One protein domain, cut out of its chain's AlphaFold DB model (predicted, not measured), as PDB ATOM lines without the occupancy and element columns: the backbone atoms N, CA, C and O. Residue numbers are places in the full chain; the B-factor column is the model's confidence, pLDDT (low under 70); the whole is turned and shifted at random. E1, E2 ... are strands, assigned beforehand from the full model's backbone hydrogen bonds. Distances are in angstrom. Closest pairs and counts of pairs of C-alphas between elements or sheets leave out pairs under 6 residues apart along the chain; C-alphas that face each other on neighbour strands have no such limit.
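AT A GLANCE: This is residues 27 to 145 of the 373 residues of an uncharacterized protein of Capnocytophaga granulosa (UniProt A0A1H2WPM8). With little regular structure, one strongly twisted sheet curls like part of a barrel: the meander E1 to E4, each strand the antiparallel neighbour of the one before, joins a second meander, E5 to E8, where E4 and E8 run side by side. The 119 printed residues hold eight strands, 47 residues, and no named helix: all strand. Sheet order is E1 E2 E3 E4 E8 E7 E6 E5, antiparallel. It is compact, radius of gyration of the C-alphas 14.3 A, spanning 42 by 31 by 23 A.

IN THESE COORDINATES: E1, residues 36 to 39, begins at C-alpha 36 (8.652, -36.489, 37.487). E2, 42 to 51, 25.7 A long, bends by 60 degrees at residue 45. E3 is 54 to 60, E4 66 to 71, E5 96 to 99, E6 103 to 107, E7 112 to 117. E8, 129 to 133, ends at C-alpha 133 (13.741, -22.634, 31.233).

HOW THE PARTS SIT: In this folded sheet, bent back on itself, E1 and E2 face E4, E8, E7, E6 and E5, with E3 as hinge. Between neighbours E4 and E8, N 71 and O 130 are within hydrogen-bond range, 2.8 A. Edge strands E1 and E5 are apart.

THE WHOLE: The printed part has no cut. Links E4 to E5 and E7 to E8 are long. Residues 140 to 141 and 144 to 145 have pLDDT under 70.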
ATOM      1  N   SER A  27      25.633 -30.829  33.683       93.19
ATOM      2  CA  SER A  27      25.379 -32.268  33.849       93.19
ATOM      3  C   SER A  27      25.072 -32.606  35.308       93.19
ATOM      4  O   SER A  27      25.945 -32.479  36.167       93.19
ATOM      5  N   TRP A  28      23.863 -33.096  35.578       92.44
ATOM      6  CA  TRP A  28      23.460 -33.578  36.896       92.44
ATOM      7  C   TRP A  28      23.912 -35.029  37.099       92.44
ATOM      8  O   TRP A  28      23.693 -35.873  36.235       92.44
ATOM      9  N   LYS A  29      24.578 -35.325  38.219       84.75
ATOM     10  CA  LYS A  29      25.143 -36.663  38.502       84.75
ATOM     11  C   LYS A  29      24.395 -37.448  39.576       84.75
ATOM     12  O   LYS A  29      24.730 -38.606  39.801       84.75
ATOM     13  N   ASP A  30      23.433 -36.814  40.230       77.12
ATOM     14  CA  ASP A  30      22.669 -37.387  41.334       77.12
ATOM     15  C   ASP A  30      21.314 -37.931  40.849       77.12
ATOM     16  O   ASP A  30      20.857 -37.571  39.760       77.12
ATOM     17  N   ASN A  31      20.674 -38.781  41.654       78.38
ATOM     18  CA  ASN A  31      19.272 -39.171  41.466       78.38
ATOM     19  C   ASN A  31      18.624 -39.514  42.810       78.38
ATOM     20  O   ASN A  31      18.813 -40.619  43.318       78.38
ATOM     21  N   HIS A  32      17.865 -38.570  43.376       73.38
ATOM     22  CA  HIS A  32      17.318 -38.705  44.738       73.38
ATOM     23  C   HIS A  32      15.829 -39.026  44.796       73.38
ATOM     24  O   HIS A  32      15.403 -39.773  45.671       73.38
ATOM     25  N   LEU A  33      15.022 -38.423  43.920       79.62
ATOM     26  CA  LEU A  33      13.568 -38.396  44.123       79.62
ATOM     27  C   LEU A  33      12.824 -39.504  43.371       79.62
ATOM     28  O   LEU A  33      11.765 -39.924  43.819       79.62
ATOM     29  N   ASN A  34      13.335 -39.949  42.215       79.12
ATOM     30  CA  ASN A  34      12.608 -40.797  41.251       79.12
ATOM     31  C   ASN A  34      11.218 -40.251  40.828       79.12
ATOM     32  O   ASN A  34      10.420 -40.963  40.221       79.12
ATOM     33  N   GLU A  35      10.942 -38.975  41.107       88.56
ATOM     34  CA  GLU A  35       9.727 -38.256  40.727       88.56
ATOM     35  C   GLU A  35       9.838 -37.682  39.301       88.56
ATOM     36  O   GLU A  35      10.932 -37.520  38.746       88.56
ATOM     37  N   THR A  36       8.703 -37.301  38.712       90.56
ATOM     38  CA  THR A  36       8.652 -36.489  37.487       90.56
ATOM     39  C   THR A  36       8.317 -35.029  37.798       90.56
ATOM     40  O   THR A  36       7.649 -34.715  38.782       90.56
ATOM     41  N   LEU A  37       8.804 -34.118  36.954       90.94
ATOM     42  CA  LEU A  37       8.538 -32.681  37.026       90.94
ATOM     43  C   LEU A  37       7.772 -32.245  35.774       90.94
ATOM     44  O   LEU A  37       8.261 -32.434  34.658       90.94
ATOM     45  N   GLU A  38       6.579 -31.677  35.956       90.56
ATOM     46  CA  GLU A  38       5.746 -31.133  34.876       90.56
ATOM     47  C   GLU A  38       6.306 -29.778  34.413       90.56
ATOM     48  O   GLU A  38       6.207 -28.771  35.116       90.56
ATOM     49  N   THR A  39       6.894 -29.740  33.216       89.94
ATOM     50  CA  THR A  39       7.418 -28.512  32.595       89.94
ATOM     51  C   THR A  39       6.611 -28.157  31.338       89.94
ATOM     52  O   THR A  39       5.889 -29.019  30.831       89.94
ATOM     53  N   PRO A  40       6.730 -26.932  30.784       85.56
ATOM     54  CA  PRO A  40       5.940 -26.515  29.623       85.56
ATOM     55  C   PRO A  40       6.015 -27.476  28.426       85.56
ATOM     56  O   PRO A  40       5.007 -27.729  27.781       85.56
ATOM     57  N   LEU A  41       7.186 -28.060  28.137       86.62
ATOM     58  CA  LEU A  41       7.366 -28.995  27.011       86.62
ATOM     59  C   LEU A  41       7.296 -30.475  27.439       86.62
ATOM     60  O   LEU A  41       7.837 -31.342  26.755       86.62
ATOM     61  N   GLY A  42       6.639 -30.767  28.566       88.94
ATOM     62  CA  GLY A  42       6.421 -32.118  29.082       88.94
ATOM     63  C   GLY A  42       7.257 -32.464  30.316       88.94
ATOM     64  O   GLY A  42       7.752 -31.596  31.037       88.94
ATOM     65  N   PHE A  43       7.377 -33.764  30.588       92.44
ATOM     66  CA  PHE A  43       7.917 -34.276  31.846       92.44
ATOM     67  C   PHE A  43       9.430 -34.505  31.804       92.44
ATOM     68  O   PHE A  43       9.963 -35.099  30.865       92.44
ATOM     69  N   LEU A  44      10.109 -34.088  32.872       94.25
ATOM     70  CA  LEU A  44      11.526 -34.363  33.136       94.25
ATOM     71  C   LEU A  44      11.676 -35.196  34.416       94.25
ATOM     72  O   LEU A  44      10.739 -35.268  35.213       94.25
ATOM     73  N   ARG A  45      12.846 -35.806  34.646       93.88
ATOM     74  CA  ARG A  45      13.159 -36.408  35.951       93.88
ATOM     75  C   ARG A  45      13.351 -35.283  36.964       93.88
ATOM     76  O   ARG A  45      14.081 -34.333  36.681       93.88
ATOM     77  N   LYS A  46      12.675 -35.363  38.105       94.88
ATOM     78  CA  LYS A  46      12.740 -34.351  39.157       94.88
ATOM     79  C   LYS A  46      13.881 -34.665  40.113       94.88
ATOM     80  O   LYS A  46      14.018 -35.788  40.582       94.88
ATOM     81  N   GLU A  47      14.657 -33.646  40.437       94.38
ATOM     82  CA  GLU A  47      15.764 -33.708  41.392       94.38
ATOM     83  C   GLU A  47      15.668 -32.535  42.365       94.38
ATOM     84  O   GLU A  47      15.004 -31.539  42.069       94.38
ATOM     85  N   LYS A  48      16.362 -32.609  43.504       93.12
ATOM     86  CA  LYS A  48      16.493 -31.488  44.446       93.12
ATOM     87  C   LYS A  48      17.959 -31.168  44.718       93.12
ATOM     88  O   LYS A  48      18.789 -32.064  44.832       93.12
ATOM     89  N   THR A  49      18.264 -29.885  44.892       92.31
ATOM     90  CA  THR A  49      19.530 -29.422  45.470       92.31
ATOM     91  C   THR A  49      19.318 -28.180  46.334       92.31
ATOM     92  O   THR A  49      18.351 -27.444  46.142       92.31
ATOM     93  N   THR A  50      20.226 -27.925  47.275       92.62
ATOM     94  CA  THR A  50      20.191 -26.747  48.150       92.62
ATOM     95  C   THR A  50      21.511 -26.002  48.019       92.62
ATOM     96  O   THR A  50      22.569 -26.534  48.342       92.62
ATOM     97  N   VAL A  51      21.457 -24.753  47.559       91.12
ATOM     98  CA  VAL A  51      22.638 -23.919  47.308       91.12
ATOM     99  C   VAL A  51      22.443 -22.560  47.973       91.12
ATOM    100  O   VAL A  51      21.461 -21.871  47.713       91.12
ATOM    101  N   ASN A  52      23.378 -22.159  48.842       89.25
ATOM    102  CA  ASN A  52      23.360 -20.872  49.557       89.25
ATOM    103  C   ASN A  52      22.040 -20.585  50.314       89.25
ATOM    104  O   ASN A  52      21.554 -19.456  50.322       89.25
ATOM    105  N   LYS A  53      21.467 -21.613  50.964       90.38
ATOM    106  CA  LYS A  53      20.155 -21.574  51.656       90.38
ATOM    107  C   LYS A  53      18.963 -21.249  50.736       90.38
ATOM    108  O   LYS A  53      17.958 -20.698  51.187       90.38
ATOM    109  N   VAL A  54      19.080 -21.592  49.456       93.88
ATOM    110  CA  VAL A  54      17.981 -21.640  48.487       93.88
ATOM    111  C   VAL A  54      17.830 -23.089  48.034       93.88
ATOM    112  O   VAL A  54      18.784 -23.689  47.539       93.88
ATOM    113  N   ASP A  55      16.636 -23.642  48.217       94.44
ATOM    114  CA  ASP A  55      16.242 -24.941  47.679       94.44
ATOM    115  C   ASP A  55      15.816 -24.784  46.220       94.44
ATOM    116  O   ASP A  55      15.019 -23.898  45.896       94.44
ATOM    117  N   TYR A  56      16.311 -25.660  45.350       95.25
ATOM    118  CA  TYR A  56      15.944 -25.742  43.941       95.25
ATOM    119  C   TYR A  56      15.424 -27.141  43.621       95.25
ATOM    120  O   TYR A  56      16.036 -28.133  44.029       95.25
ATOM    121  N   PHE A  57      14.358 -27.222  42.825       95.12
ATOM    122  CA  PHE A  57      14.051 -28.438  42.075       95.12
ATOM    123  C   PHE A  57      14.618 -28.312  40.662       95.12
ATOM    124  O   PHE A  57      14.600 -27.234  40.065       95.12
ATOM    125  N   LEU A  58      15.150 -29.410  40.134       96.06
ATOM    126  CA  LEU A  58      15.737 -29.475  38.798       96.06
ATOM    127  C   LEU A  58      14.924 -30.454  37.954       96.06
ATOM    128  O   LEU A  58      14.590 -31.543  38.417       96.06
ATOM    129  N   GLY A  59      14.637 -30.076  36.712       95.81
ATOM    130  CA  GLY A  59      14.163 -30.988  35.682       95.81
ATOM    131  C   GLY A  59      15.348 -31.457  34.847       95.81
ATOM    132  O   GLY A  59      15.975 -30.651  34.152       95.81
ATOM    133  N   VAL A  60      15.649 -32.749  34.924       95.25
ATOM    134  CA  VAL A  60      16.790 -33.399  34.274       95.25
ATOM    135  C   VAL A  60      16.310 -34.335  33.162       95.25
ATOM    136  O   VAL A  60      15.319 -35.051  33.317       95.25
ATOM    137  N   ASP A  61      16.989 -34.311  32.015       93.75
ATOM    138  CA  ASP A  61      16.653 -35.152  30.862       93.75
ATOM    139  C   ASP A  61      17.319 -36.545  30.887       93.75
ATOM    140  O   ASP A  61      18.084 -36.903  31.787       93.75
ATOM    141  N   LYS A  62      17.037 -37.355  29.857       91.00
ATOM    142  CA  LYS A  62      17.611 -38.704  29.683       91.00
ATOM    143  C   LYS A  62      19.128 -38.708  29.435       91.00
ATOM    144  O   LYS A  62      19.755 -39.751  29.582       91.00
ATOM    145  N   SER A  63      19.716 -37.568  29.078       92.81
ATOM    146  CA  SER A  63      21.161 -37.365  28.924       92.81
ATOM    147  C   SER A  63      21.802 -36.775  30.189       92.81
ATOM    148  O   SER A  63      22.959 -36.349  30.151       92.81
ATOM    149  N   ASN A  64      21.069 -36.764  31.311       92.25
ATOM    150  CA  ASN A  64      21.484 -36.196  32.589       92.25
ATOM    151  C   ASN A  64      21.863 -34.703  32.504       92.25
ATOM    152  O   ASN A  64      22.740 -34.225  33.224       92.25
ATOM    153  N   LYS A  65      21.189 -33.940  31.634       95.44
ATOM    154  CA  LYS A  65      21.307 -32.481  31.540       95.44
ATOM    155  C   LYS A  65      20.172 -31.780  32.269       95.44
ATOM    156  O   LYS A  65      19.009 -32.141  32.104       95.44
ATOM    157  N   ILE A  66      20.504 -30.735  33.028       95.69
ATOM    158  CA  ILE A  66      19.511 -29.831  33.618       95.69
ATOM    159  C   ILE A  66      18.859 -29.031  32.483       95.69
ATOM    160  O   ILE A  66      19.520 -28.221  31.832       95.69
ATOM    161  N   LYS A  67      17.564 -29.247  32.239       95.94
ATOM    162  CA  LYS A  67      16.776 -28.509  31.232       95.94
ATOM    163  C   LYS A  67      15.809 -27.503  31.848       95.94
ATOM    164  O   LYS A  67      15.439 -26.544  31.178       95.94
ATOM    165  N   TYR A  68      15.444 -27.693  33.114       96.56
ATOM    166  CA  TYR A  68      14.560 -26.821  33.886       96.56
ATOM    167  C   TYR A  68      15.096 -26.667  35.313       96.56
ATOM    168  O   TYR A  68      15.687 -27.599  35.858       96.56
ATOM    169  N   ILE A  69      14.886 -25.504  35.924       97.00
ATOM    170  CA  ILE A  69      15.195 -25.225  37.332       97.00
ATOM    171  C   ILE A  69      14.039 -24.416  37.901       97.00
ATOM    172  O   ILE A  69      13.645 -23.438  37.274       97.00
ATOM    173  N   GLU A  70      13.566 -24.729  39.101       96.88
ATOM    174  CA  GLU A  70      12.639 -23.877  39.851       96.88
ATOM    175  C   GLU A  70      13.059 -23.688  41.308       96.88
ATOM    176  O   GLU A  70      13.809 -24.486  41.871       96.88
ATOM    177  N   THR A  71      12.562 -22.621  41.931       97.12
ATOM    178  CA  THR A  71      12.668 -22.394  43.371       97.12
ATOM    179  C   THR A  71      11.472 -21.607  43.909       97.12
ATOM    180  O   THR A  71      11.073 -20.571  43.368       97.12
ATOM    181  N   SER A  72      10.920 -22.100  45.015       96.25
ATOM    182  CA  SER A  72       9.905 -21.449  45.852       96.25
ATOM    183  C   SER A  72      10.496 -20.906  47.165       96.25
ATOM    184  O   SER A  72       9.763 -20.581  48.097       96.25
ATOM    185  N   SER A  73      11.827 -20.791  47.265       95.38
ATOM    186  CA  SER A  73      12.494 -20.306  48.481       95.38
ATOM    187  C   SER A  73      12.174 -18.824  48.746       95.38
ATOM    188  O   SER A  73      12.506 -17.988  47.903       95.38
ATOM    189  N   PRO A  74      11.642 -18.441  49.927       91.94
ATOM    190  CA  PRO A  74      11.313 -17.041  50.241       91.94
ATOM    191  C   PRO A  74      12.513 -16.077  50.231       91.94
ATOM    192  O   PRO A  74      12.348 -14.865  50.107       91.94
ATOM    193  N   THR A  75      13.726 -16.613  50.369       90.69
ATOM    194  CA  THR A  75      15.005 -15.891  50.308       90.69
ATOM    195  C   THR A  75      15.456 -15.563  48.883       90.69
ATOM    196  O   THR A  75      16.286 -14.669  48.708       90.69
ATOM    197  N   PHE A  76      14.935 -16.260  47.867       94.50
ATOM    198  CA  PHE A  76      15.355 -16.095  46.479       94.50
ATOM    199  C   PHE A  76      14.793 -14.808  45.857       94.50
ATOM    200  O   PHE A  76      13.656 -14.408  46.120       94.50
ATOM    201  N   LYS A  77      15.604 -14.145  45.021       94.00
ATOM    202  CA  LYS A  77      15.259 -12.869  44.382       94.00
ATOM    203  C   LYS A  77      15.757 -12.795  42.945       94.00
ATOM    204  O   LYS A  77      16.888 -13.174  42.651       94.00
ATOM    205  N   VAL A  78      14.947 -12.199  42.074       93.06
ATOM    206  CA  VAL A  78      15.312 -11.875  40.689       93.06
ATOM    207  C   VAL A  78      15.489 -10.360  40.587       93.06
ATOM    208  O   VAL A  78      14.548  -9.613  40.319       93.06
ATOM    209  N   GLY A  79      16.704  -9.889  40.878       90.25
ATOM    210  CA  GLY A  79      16.973  -8.463  41.075       90.25
ATOM    211  C   GLY A  79      16.245  -7.943  42.318       90.25
ATOM    212  O   GLY A  79      16.499  -8.403  43.428       90.25
ATOM    213  N   THR A  80      15.322  -6.998  42.136       92.62
ATOM    214  CA  THR A  80      14.462  -6.471  43.212       92.62
ATOM    215  C   THR A  80      13.250  -7.357  43.524       92.62
ATOM    216  O   THR A  80      12.631  -7.192  44.575       92.62
ATOM    217  N   TYR A  81      12.889  -8.278  42.628       96.25
ATOM    218  CA  TYR A  81      11.646  -9.047  42.713       96.25
ATOM    219  C   TYR A  81      11.776 -10.302  43.576       96.25
ATOM    220  O   TYR A  81      12.831 -10.934  43.605       96.25
ATOM    221  N   ASN A  82      10.699 -10.654  44.278       96.25
ATOM    222  CA  ASN A  82      10.599 -11.821  45.159       96.25
ATOM    223  C   ASN A  82       9.144 -12.341  45.210       96.25
ATOM    224  O   ASN A  82       8.243 -11.703  44.669       96.25
ATOM    225  N   LEU A  83       8.889 -13.466  45.888       96.69
ATOM    226  CA  LEU A  83       7.560 -14.110  45.926       96.69
ATOM    227  C   LEU A  83       6.439 -13.228  46.530       96.69
ATOM    228  O   LEU A  83       5.262 -13.522  46.344       96.69
ATOM    229  N   ALA A  84       6.763 -12.135  47.232       96.56
ATOM    230  CA  ALA A  84       5.768 -11.178  47.722       96.56
ATOM    231  C   ALA A  84       5.404 -10.066  46.713       96.56
ATOM    232  O   ALA A  84       4.415  -9.368  46.938       96.56
ATOM    233  N   THR A  85       6.163  -9.899  45.623       95.75
ATOM    234  CA  THR A  85       5.894  -8.929  44.545       95.75
ATOM    235  C   THR A  85       4.567  -9.257  43.846       95.75
ATOM    236  O   THR A  85       4.365 -10.397  43.423       95.75
ATOM    237  N   LYS A  86       3.662  -8.280  43.689       95.31
ATOM    238  CA  LYS A  86       2.424  -8.464  42.913       95.31
ATOM    239  C   LYS A  86       2.720  -8.404  41.420       95.31
ATOM    240  O   LYS A  86       3.658  -7.730  41.001       95.31
ATOM    241  N   LEU A  87       1.884  -9.033  40.598       90.00
ATOM    242  CA  LEU A  87       2.060  -9.058  39.147       90.00
ATOM    243  C   LEU A  87       2.233  -7.650  38.551       90.00
ATOM    244  O   LEU A  87       3.129  -7.446  37.741       90.00
ATOM    245  N   PHE A  88       1.437  -6.669  38.980       87.38
ATOM    246  CA  PHE A  88       1.492  -5.310  38.421       87.38
ATOM    247  C   PHE A  88       2.701  -4.484  38.919       87.38
ATOM    248  O   PHE A  88       2.995  -3.440  38.343       87.38
ATOM    249  N   ASP A  89       3.455  -4.963  39.919       89.56
ATOM    250  CA  ASP A  89       4.711  -4.337  40.369       89.56
ATOM    251  C   ASP A  89       5.908  -4.710  39.455       89.56
ATOM    252  O   ASP A  89       6.987  -4.106  39.522       89.56
ATOM    253  N   PHE A  90       5.753  -5.721  38.589       90.94
ATOM    254  CA  PHE A  90       6.759  -6.075  37.587       90.94
ATOM    255  C   PHE A  90       6.721  -5.076  36.425       90.94
ATOM    256  O   PHE A  90       5.690  -4.886  35.786       90.94
ATOM    257  N   LYS A  91       7.873  -4.485  36.077       89.44
ATOM    258  CA  LYS A  91       7.990  -3.438  35.037       89.44
ATOM    259  C   LYS A  91       7.501  -3.860  33.646       89.44
ATOM    260  O   LYS A  91       7.299  -3.005  32.792       89.44
ATOM    261  N   ASN A  92       7.359  -5.160  33.412       88.44
ATOM    262  CA  ASN A  92       6.942  -5.759  32.155       88.44
ATOM    263  C   ASN A  92       5.716  -6.682  32.314       88.44
ATOM    264  O   ASN A  92       5.566  -7.611  31.528       88.44
ATOM    265  N   TYR A  93       4.842  -6.455  33.302       87.38
ATOM    266  CA  TYR A  93       3.684  -7.323  33.594       87.38
ATOM    267  C   TYR A  93       2.758  -7.591  32.389       87.38
ATOM    268  O   TYR A  93       2.185  -8.677  32.277       87.38
ATOM    269  N   THR A  94       2.652  -6.649  31.449       84.19
ATOM    270  CA  THR A  94       1.915  -6.798  30.180       84.19
ATOM    271  C   THR A  94       2.449  -7.938  29.303       84.19
ATOM    272  O   THR A  94       1.698  -8.536  28.538       84.19
ATOM    273  N   TYR A  95       3.718  -8.318  29.473       87.69
ATOM    274  CA  TYR A  95       4.366  -9.450  28.806       87.69
ATOM    275  C   TYR A  95       4.132 -10.800  29.511       87.69
ATOM    276  O   TYR A  95       4.858 -11.759  29.241       87.69
ATOM    277  N   THR A  96       3.141 -10.906  30.407       90.00
ATOM    278  CA  THR A  96       2.709 -12.205  30.953       90.00
ATOM    279  C   THR A  96       2.159 -13.065  29.821       90.00
ATOM    280  O   THR A  96       1.353 -12.609  29.013       90.00
ATOM    281  N   ARG A  97       2.600 -14.316  29.771       90.88
ATOM    282  CA  ARG A  97       2.299 -15.320  28.752       90.88
ATOM    283  C   ARG A  97       1.485 -16.446  29.379       90.88
ATOM    284  O   ARG A  97       1.539 -16.666  30.590       90.88
ATOM    285  N   TYR A  98       0.753 -17.170  28.545       89.62
ATOM    286  CA  TYR A  98       0.164 -18.458  28.897       89.62
ATOM    287  C   TYR A  98       0.895 -19.548  28.120       89.62
ATOM    288  O   TYR A  98       1.245 -19.352  26.954       89.62
ATOM    289  N   PHE A  99       1.144 -20.681  28.767       89.06
ATOM    290  CA  PHE A  99       1.524 -21.914  28.097       89.06
ATOM    291  C   PHE A  99       0.405 -22.933  28.313       89.06
ATOM    292  O   PHE A  99      -0.000 -23.162  29.454       89.06
ATOM    293  N   ASP A 100      -0.106 -23.508  27.225       84.12
ATOM    294  CA  ASP A 100      -1.278 -24.384  27.271       84.12
ATOM    295  C   ASP A 100      -1.022 -25.657  28.089       84.12
ATOM    296  O   ASP A 100       0.098 -26.165  28.149       84.12
ATOM    297  N   GLY A 101      -2.041 -26.115  28.815       84.06
ATOM    298  CA  GLY A 101      -1.940 -27.166  29.833       84.06
ATOM    299  C   GLY A 101      -1.125 -26.801  31.088       84.06
ATOM    300  O   GLY A 101      -1.470 -27.264  32.177       84.06
ATOM    301  N   TRP A 102      -0.090 -25.957  30.983       89.75
ATOM    302  CA  TRP A 102       0.876 -25.687  32.057       89.75
ATOM    303  C   TRP A 102       0.556 -24.457  32.918       89.75
ATOM    304  O   TRP A 102       0.618 -24.558  34.138       89.75
ATOM    305  N   GLY A 103       0.179 -23.312  32.331       92.19
ATOM    306  CA  GLY A 103      -0.264 -22.124  33.076       92.19
ATOM    307  C   GLY A 103       0.391 -20.789  32.698       92.19
ATOM    308  O   GLY A 103       1.037 -20.636  31.660       92.19
ATOM    309  N   TYR A 104       0.175 -19.786  33.551       93.69
ATOM    310  CA  TYR A 104       0.560 -18.390  33.336       93.69
ATOM    311  C   TYR A 104       1.935 -18.061  33.926       93.69
ATOM    312  O   TYR A 104       2.232 -18.397  35.073       93.69
ATOM    313  N   TYR A 105       2.766 -17.346  33.165       95.00
ATOM    314  CA  TYR A 105       4.120 -16.968  33.578       95.00
ATOM    315  C   TYR A 105       4.578 -15.629  32.987       95.00
ATOM    316  O   TYR A 105       4.098 -15.189  31.946       95.00
ATOM    317  N   LEU A 106       5.554 -14.990  33.629       94.31
ATOM    318  CA  LEU A 106       6.213 -13.775  33.146       94.31
ATOM    319  C   LEU A 106       7.721 -14.008  33.056       94.31
ATOM    320  O   LEU A 106       8.351 -14.303  34.073       94.31
ATOM    321  N   ARG A 107       8.324 -13.816  31.877       92.94
ATOM    322  CA  ARG A 107       9.787 -13.722  31.758       92.94
ATOM    323  C   ARG A 107      10.254 -12.382  32.320       92.94
ATOM    324  O   ARG A 107       9.835 -11.335  31.838       92.94
ATOM    325  N   ILE A 108      11.132 -12.408  33.318       93.06
ATOM    326  CA  ILE A 108      11.628 -11.206  34.012       93.06
ATOM    327  C   ILE A 108      12.969 -10.761  33.425       93.06
ATOM    328  O   ILE A 108      13.241  -9.571  33.291       93.06
ATOM    329  N   ASN A 109      13.816 -11.724  33.064       90.44
ATOM    330  CA  ASN A 109      15.070 -11.517  32.345       90.44
ATOM    331  C   ASN A 109      15.360 -12.764  31.473       90.44
ATOM    332  O   ASN A 109      14.568 -13.708  31.508       90.44
ATOM    333  N   PRO A 110      16.448 -12.816  30.679       87.12
ATOM    334  CA  PRO A 110      16.706 -13.952  29.791       87.12
ATOM    335  C   PRO A 110      16.715 -15.322  30.488       87.12
ATOM    336  O   PRO A 110      16.256 -16.293  29.895       87.12
ATOM    337  N   SER A 111      17.172 -15.397  31.742       88.12
ATOM    338  CA  SER A 111      17.253 -16.644  32.513       88.12
ATOM    339  C   SER A 111      15.997 -16.933  33.337       88.12
ATOM    340  O   SER A 111      15.535 -18.064  33.352       88.12
ATOM    341  N   TRP A 112      15.444 -15.942  34.039       95.44
ATOM    342  CA  TRP A 112      14.441 -16.176  35.083       95.44
ATOM    343  C   TRP A 112      13.037 -15.690  34.713       95.44
ATOM    344  O   TRP A 112      12.833 -14.563  34.248       95.44
ATOM    345  N   CYS A 113      12.061 -16.546  35.005       95.88
ATOM    346  CA  CYS A 113      10.627 -16.330  34.877       95.88
ATOM    347  C   CYS A 113       9.935 -16.490  36.244       95.88
ATOM    348  O   CYS A 113      10.423 -17.221  37.104       95.88
ATOM    349  N   ALA A 114       8.791 -15.836  36.439       97.25
ATOM    350  CA  ALA A 114       7.861 -16.087  37.544       97.25
ATOM    351  C   ALA A 114       6.642 -16.864  37.034       97.25
ATOM    352  O   ALA A 114       6.116 -16.526  35.974       97.25
ATOM    353  N   TYR A 115       6.176 -17.862  37.785       96.88
ATOM    354  CA  TYR A 115       4.958 -18.624  37.490       96.88
ATOM    355  C   TYR A 115       3.809 -18.210  38.420       96.88
ATOM    356  O   TYR A 115       4.020 -18.043  39.620       96.88
ATOM    357  N   PHE A 116       2.598 -18.061  37.878       96.06
ATOM    358  CA  PHE A 116       1.420 -17.521  38.576       96.06
ATOM    359  C   PHE A 116       0.246 -18.515  38.685       96.06
ATOM    360  O   PHE A 116      -0.805 -18.155  39.213       96.06
ATOM    361  N   GLY A 117       0.412 -19.763  38.230       94.25
ATOM    362  CA  GLY A 117      -0.615 -20.812  38.309       94.25
ATOM    363  C   GLY A 117      -1.375 -21.056  37.000       94.25
ATOM    364  O   GLY A 117      -1.166 -20.372  35.999       94.25
ATOM    365  N   LYS A 118      -2.287 -22.041  37.008       91.19
ATOM    366  CA  LYS A 118      -3.123 -22.392  35.839       91.19
ATOM    367  C   LYS A 118      -4.339 -21.468  35.646       91.19
ATOM    368  O   LYS A 118      -4.873 -21.395  34.546       91.19
ATOM    369  N   GLY A 119      -4.757 -20.736  36.685       87.81
ATOM    370  CA  GLY A 119      -5.830 -19.733  36.618       87.81
ATOM    371  C   GLY A 119      -5.332 -18.359  36.153       87.81
ATOM    372  O   GLY A 119      -4.197 -17.985  36.442       87.81
ATOM    373  N   LYS A 120      -6.177 -17.595  35.441       86.44
ATOM    374  CA  LYS A 120      -5.808 -16.275  34.894       86.44
ATOM    375  C   LYS A 120      -5.430 -15.304  36.029       86.44
ATOM    376  O   LYS A 120      -6.267 -15.066  36.901       86.44
ATOM    377  N   PRO A 121      -4.213 -14.726  36.034       86.94
ATOM    378  CA  PRO A 121      -3.761 -13.900  37.144       86.94
ATOM    379  C   PRO A 121      -4.463 -12.538  37.181       86.94
ATOM    380  O   PRO A 121      -4.852 -11.978  36.153       86.94
ATOM    381  N   THR A 122      -4.589 -11.993  38.388       84.56
ATOM    382  CA  THR A 122      -5.145 -10.665  38.671       84.56
ATOM    383  C   THR A 122      -4.030  -9.676  39.027       84.56
ATOM    384  O   THR A 122      -2.865 -10.055  39.165       84.56
ATOM    385  N   LYS A 123      -4.380  -8.400  39.237       80.06
ATOM    386  CA  LYS A 123      -3.432  -7.359  39.677       80.06
ATOM    387  C   LYS A 123      -2.696  -7.698  40.987       80.06
ATOM    388  O   LYS A 123      -1.573  -7.247  41.184       80.06
ATOM    389  N   ASP A 124      -3.328  -8.491  41.857       86.12
ATOM    390  CA  ASP A 124      -2.825  -8.874  43.182       86.12
ATOM    391  C   ASP A 124      -2.196 -10.282  43.215       86.12
ATOM    392  O   ASP A 124      -1.638 -10.675  44.243       86.12
ATOM    393  N   SER A 125      -2.242 -11.033  42.103       93.12
ATOM    394  CA  SER A 125      -1.556 -12.324  41.967       93.12
ATOM    395  C   SER A 125      -0.047 -12.178  42.172       93.12
ATOM    396  O   SER A 125       0.552 -11.177  41.781       93.12
ATOM    397  N   ARG A 126       0.578 -13.199  42.762       96.69
ATOM    398  CA  ARG A 126       2.009 -13.231  43.096       96.69
ATOM    399  C   ARG A 126       2.671 -14.482  42.506       96.69
ATOM    400  O   ARG A 126       1.954 -15.448  42.241       96.69
ATOM    401  N   PRO A 127       4.000 -14.492  42.306       97.69
ATOM    402  CA  PRO A 127       4.711 -15.693  41.891       97.69
ATOM    403  C   PRO A 127       4.536 -16.826  42.910       97.69
ATOM    404  O   PRO A 127       4.794 -16.638  44.096       97.69
ATOM    405  N   ILE A 128       4.144 -18.010  42.438       97.19
ATOM    406  CA  ILE A 128       4.124 -19.252  43.228       97.19
ATOM    407  C   ILE A 128       5.559 -19.782  43.372       97.19
ATOM    408  O   ILE A 128       5.982 -20.199  44.447       97.19
ATOM    409  N   PHE A 129       6.326 -19.713  42.282       97.31
ATOM    410  CA  PHE A 129       7.757 -19.991  42.237       97.31
ATOM    411  C   PHE A 129       8.430 -19.189  41.116       97.31
ATOM    412  O   PHE A 129       7.775 -18.660  40.209       97.31
ATOM    413  N   TYR A 130       9.758 -19.123  41.171       97.75
ATOM    414  CA  TYR A 130      10.599 -18.686  40.061       97.75
ATOM    415  C   TYR A 130      11.159 -19.895  39.326       97.75
ATOM    416  O   TYR A 130      11.512 -20.881  39.966       97.75
ATOM    417  N   PHE A 131      11.291 -19.813  38.003       97.19
ATOM    418  CA  PHE A 131      11.873 -20.881  37.193       97.19
ATOM    419  C   PHE A 131      12.770 -20.357  36.064       97.19
ATOM    420  O   PHE A 131      12.601 -19.239  35.574       97.19
ATOM    421  N   ASN A 132      13.738 -21.173  35.657       96.19
ATOM    422  CA  ASN A 132      14.646 -20.942  34.541       96.19
ATOM    423  C   ASN A 132      14.456 -22.070  33.525       96.19
ATOM    424  O   ASN A 132      14.588 -23.249  33.863       96.19
ATOM    425  N   TYR A 133      14.093 -21.698  32.296       93.69
ATOM    426  CA  TYR A 133      13.741 -22.634  31.233       93.69
ATOM    427  C   TYR A 133      13.943 -22.021  29.846       93.69
ATOM    428  O   TYR A 133      13.602 -20.855  29.602       93.69
ATOM    429  N   ASN A 134      14.454 -22.834  28.921       91.00
ATOM    430  CA  ASN A 134      14.603 -22.476  27.517       91.00
ATOM    431  C   ASN A 134      13.429 -23.037  26.699       91.00
ATOM    432  O   ASN A 134      13.418 -24.208  26.334       91.00
ATOM    433  N   PHE A 135      12.459 -22.178  26.379       86.56
ATOM    434  CA  PHE A 135      11.292 -22.529  25.561       86.56
ATOM    435  C   PHE A 135      11.626 -22.681  24.061       86.56
ATOM    436  O   PHE A 135      10.782 -23.125  23.280       86.56
ATOM    437  N   GLY A 136      12.828 -22.286  23.619       83.62
ATOM    438  CA  GLY A 136      13.211 -22.287  22.208       83.62
ATOM    439  C   GLY A 136      12.233 -21.483  21.342       83.62
ATOM    440  O   GLY A 136      12.026 -20.295  21.566       83.62
ATOM    441  N   LYS A 137      11.618 -22.139  20.350       79.94
ATOM    442  CA  LYS A 137      10.597 -21.535  19.470       79.94
ATOM    443  C   LYS A 137       9.168 -21.586  20.036       79.94
ATOM    444  O   LYS A 137       8.272 -21.017  19.424       79.94
ATOM    445  N   ALA A 138       8.942 -22.258  21.166       80.94
ATOM    446  CA  ALA A 138       7.616 -22.498  21.741       80.94
ATOM    447  C   ALA A 138       7.199 -21.452  22.797       80.94
ATOM    448  O   ALA A 138       6.283 -21.687  23.583       80.94
ATOM    449  N   GLU A 139       7.865 -20.296  22.865       80.38
ATOM    450  CA  GLU A 139       7.528 -19.257  23.842       80.38
ATOM    451  C   GLU A 139       6.212 -18.540  23.474       80.38
ATOM    452  O   GLU A 139       6.201 -17.585  22.694       80.38
ATOM    453  N   GLY A 140       5.097 -19.011  24.048       69.31
ATOM    454  CA  GLY A 140       3.739 -18.514  23.785       69.31
ATOM    455  C   GLY A 140       3.593 -16.990  23.881       69.31
ATOM    456  O   GLY A 140       4.299 -16.336  24.653       69.31
ATOM    457  N   LYS A 141       2.695 -16.402  23.079       69.88
ATOM    458  CA  LYS A 141       2.488 -14.941  23.018       69.88
ATOM    459  C   LYS A 141       1.954 -14.372  24.354       69.88
ATOM    460  O   LYS A 141       1.297 -15.100  25.102       69.88
ATOM    461  N   PRO A 142       2.214 -13.088  24.672       75.56
ATOM    462  CA  PRO A 142       1.593 -12.438  25.823       75.56
ATOM    463  C   PRO A 142       0.068 -12.333  25.730       75.56
ATOM    464  O   PRO A 142      -0.501 -12.326  24.642       75.56
ATOM    465  N   ILE A 143      -0.579 -12.247  26.894       72.62
ATOM    466  CA  ILE A 143      -2.038 -12.387  27.061       72.62
ATOM    467  C   ILE A 143      -2.778 -11.072  27.326       72.62
ATOM    468  O   ILE A 143      -4.007 -11.063  27.336       72.62
ATOM    469  N   PHE A 144      -2.050 -10.008  27.677       60.41
ATOM    470  CA  PHE A 144      -2.634  -8.821  28.311       60.41
ATOM    471  C   PHE A 144      -2.864  -7.637  27.376       60.41
ATOM    472  O   PHE A 144      -3.446  -6.658  27.834       60.41
ATOM    473  N   ASP A 145      -2.460  -7.706  26.104       49.59
ATOM    474  CA  ASP A 145      -2.695  -6.596  25.182       49.59
ATOM    475  C   ASP A 145      -2.841  -7.026  23.715       49.59
ATOM    476  O   ASP A 145      -2.081  -7.860  23.216       49.59
TER     477      ASP A 145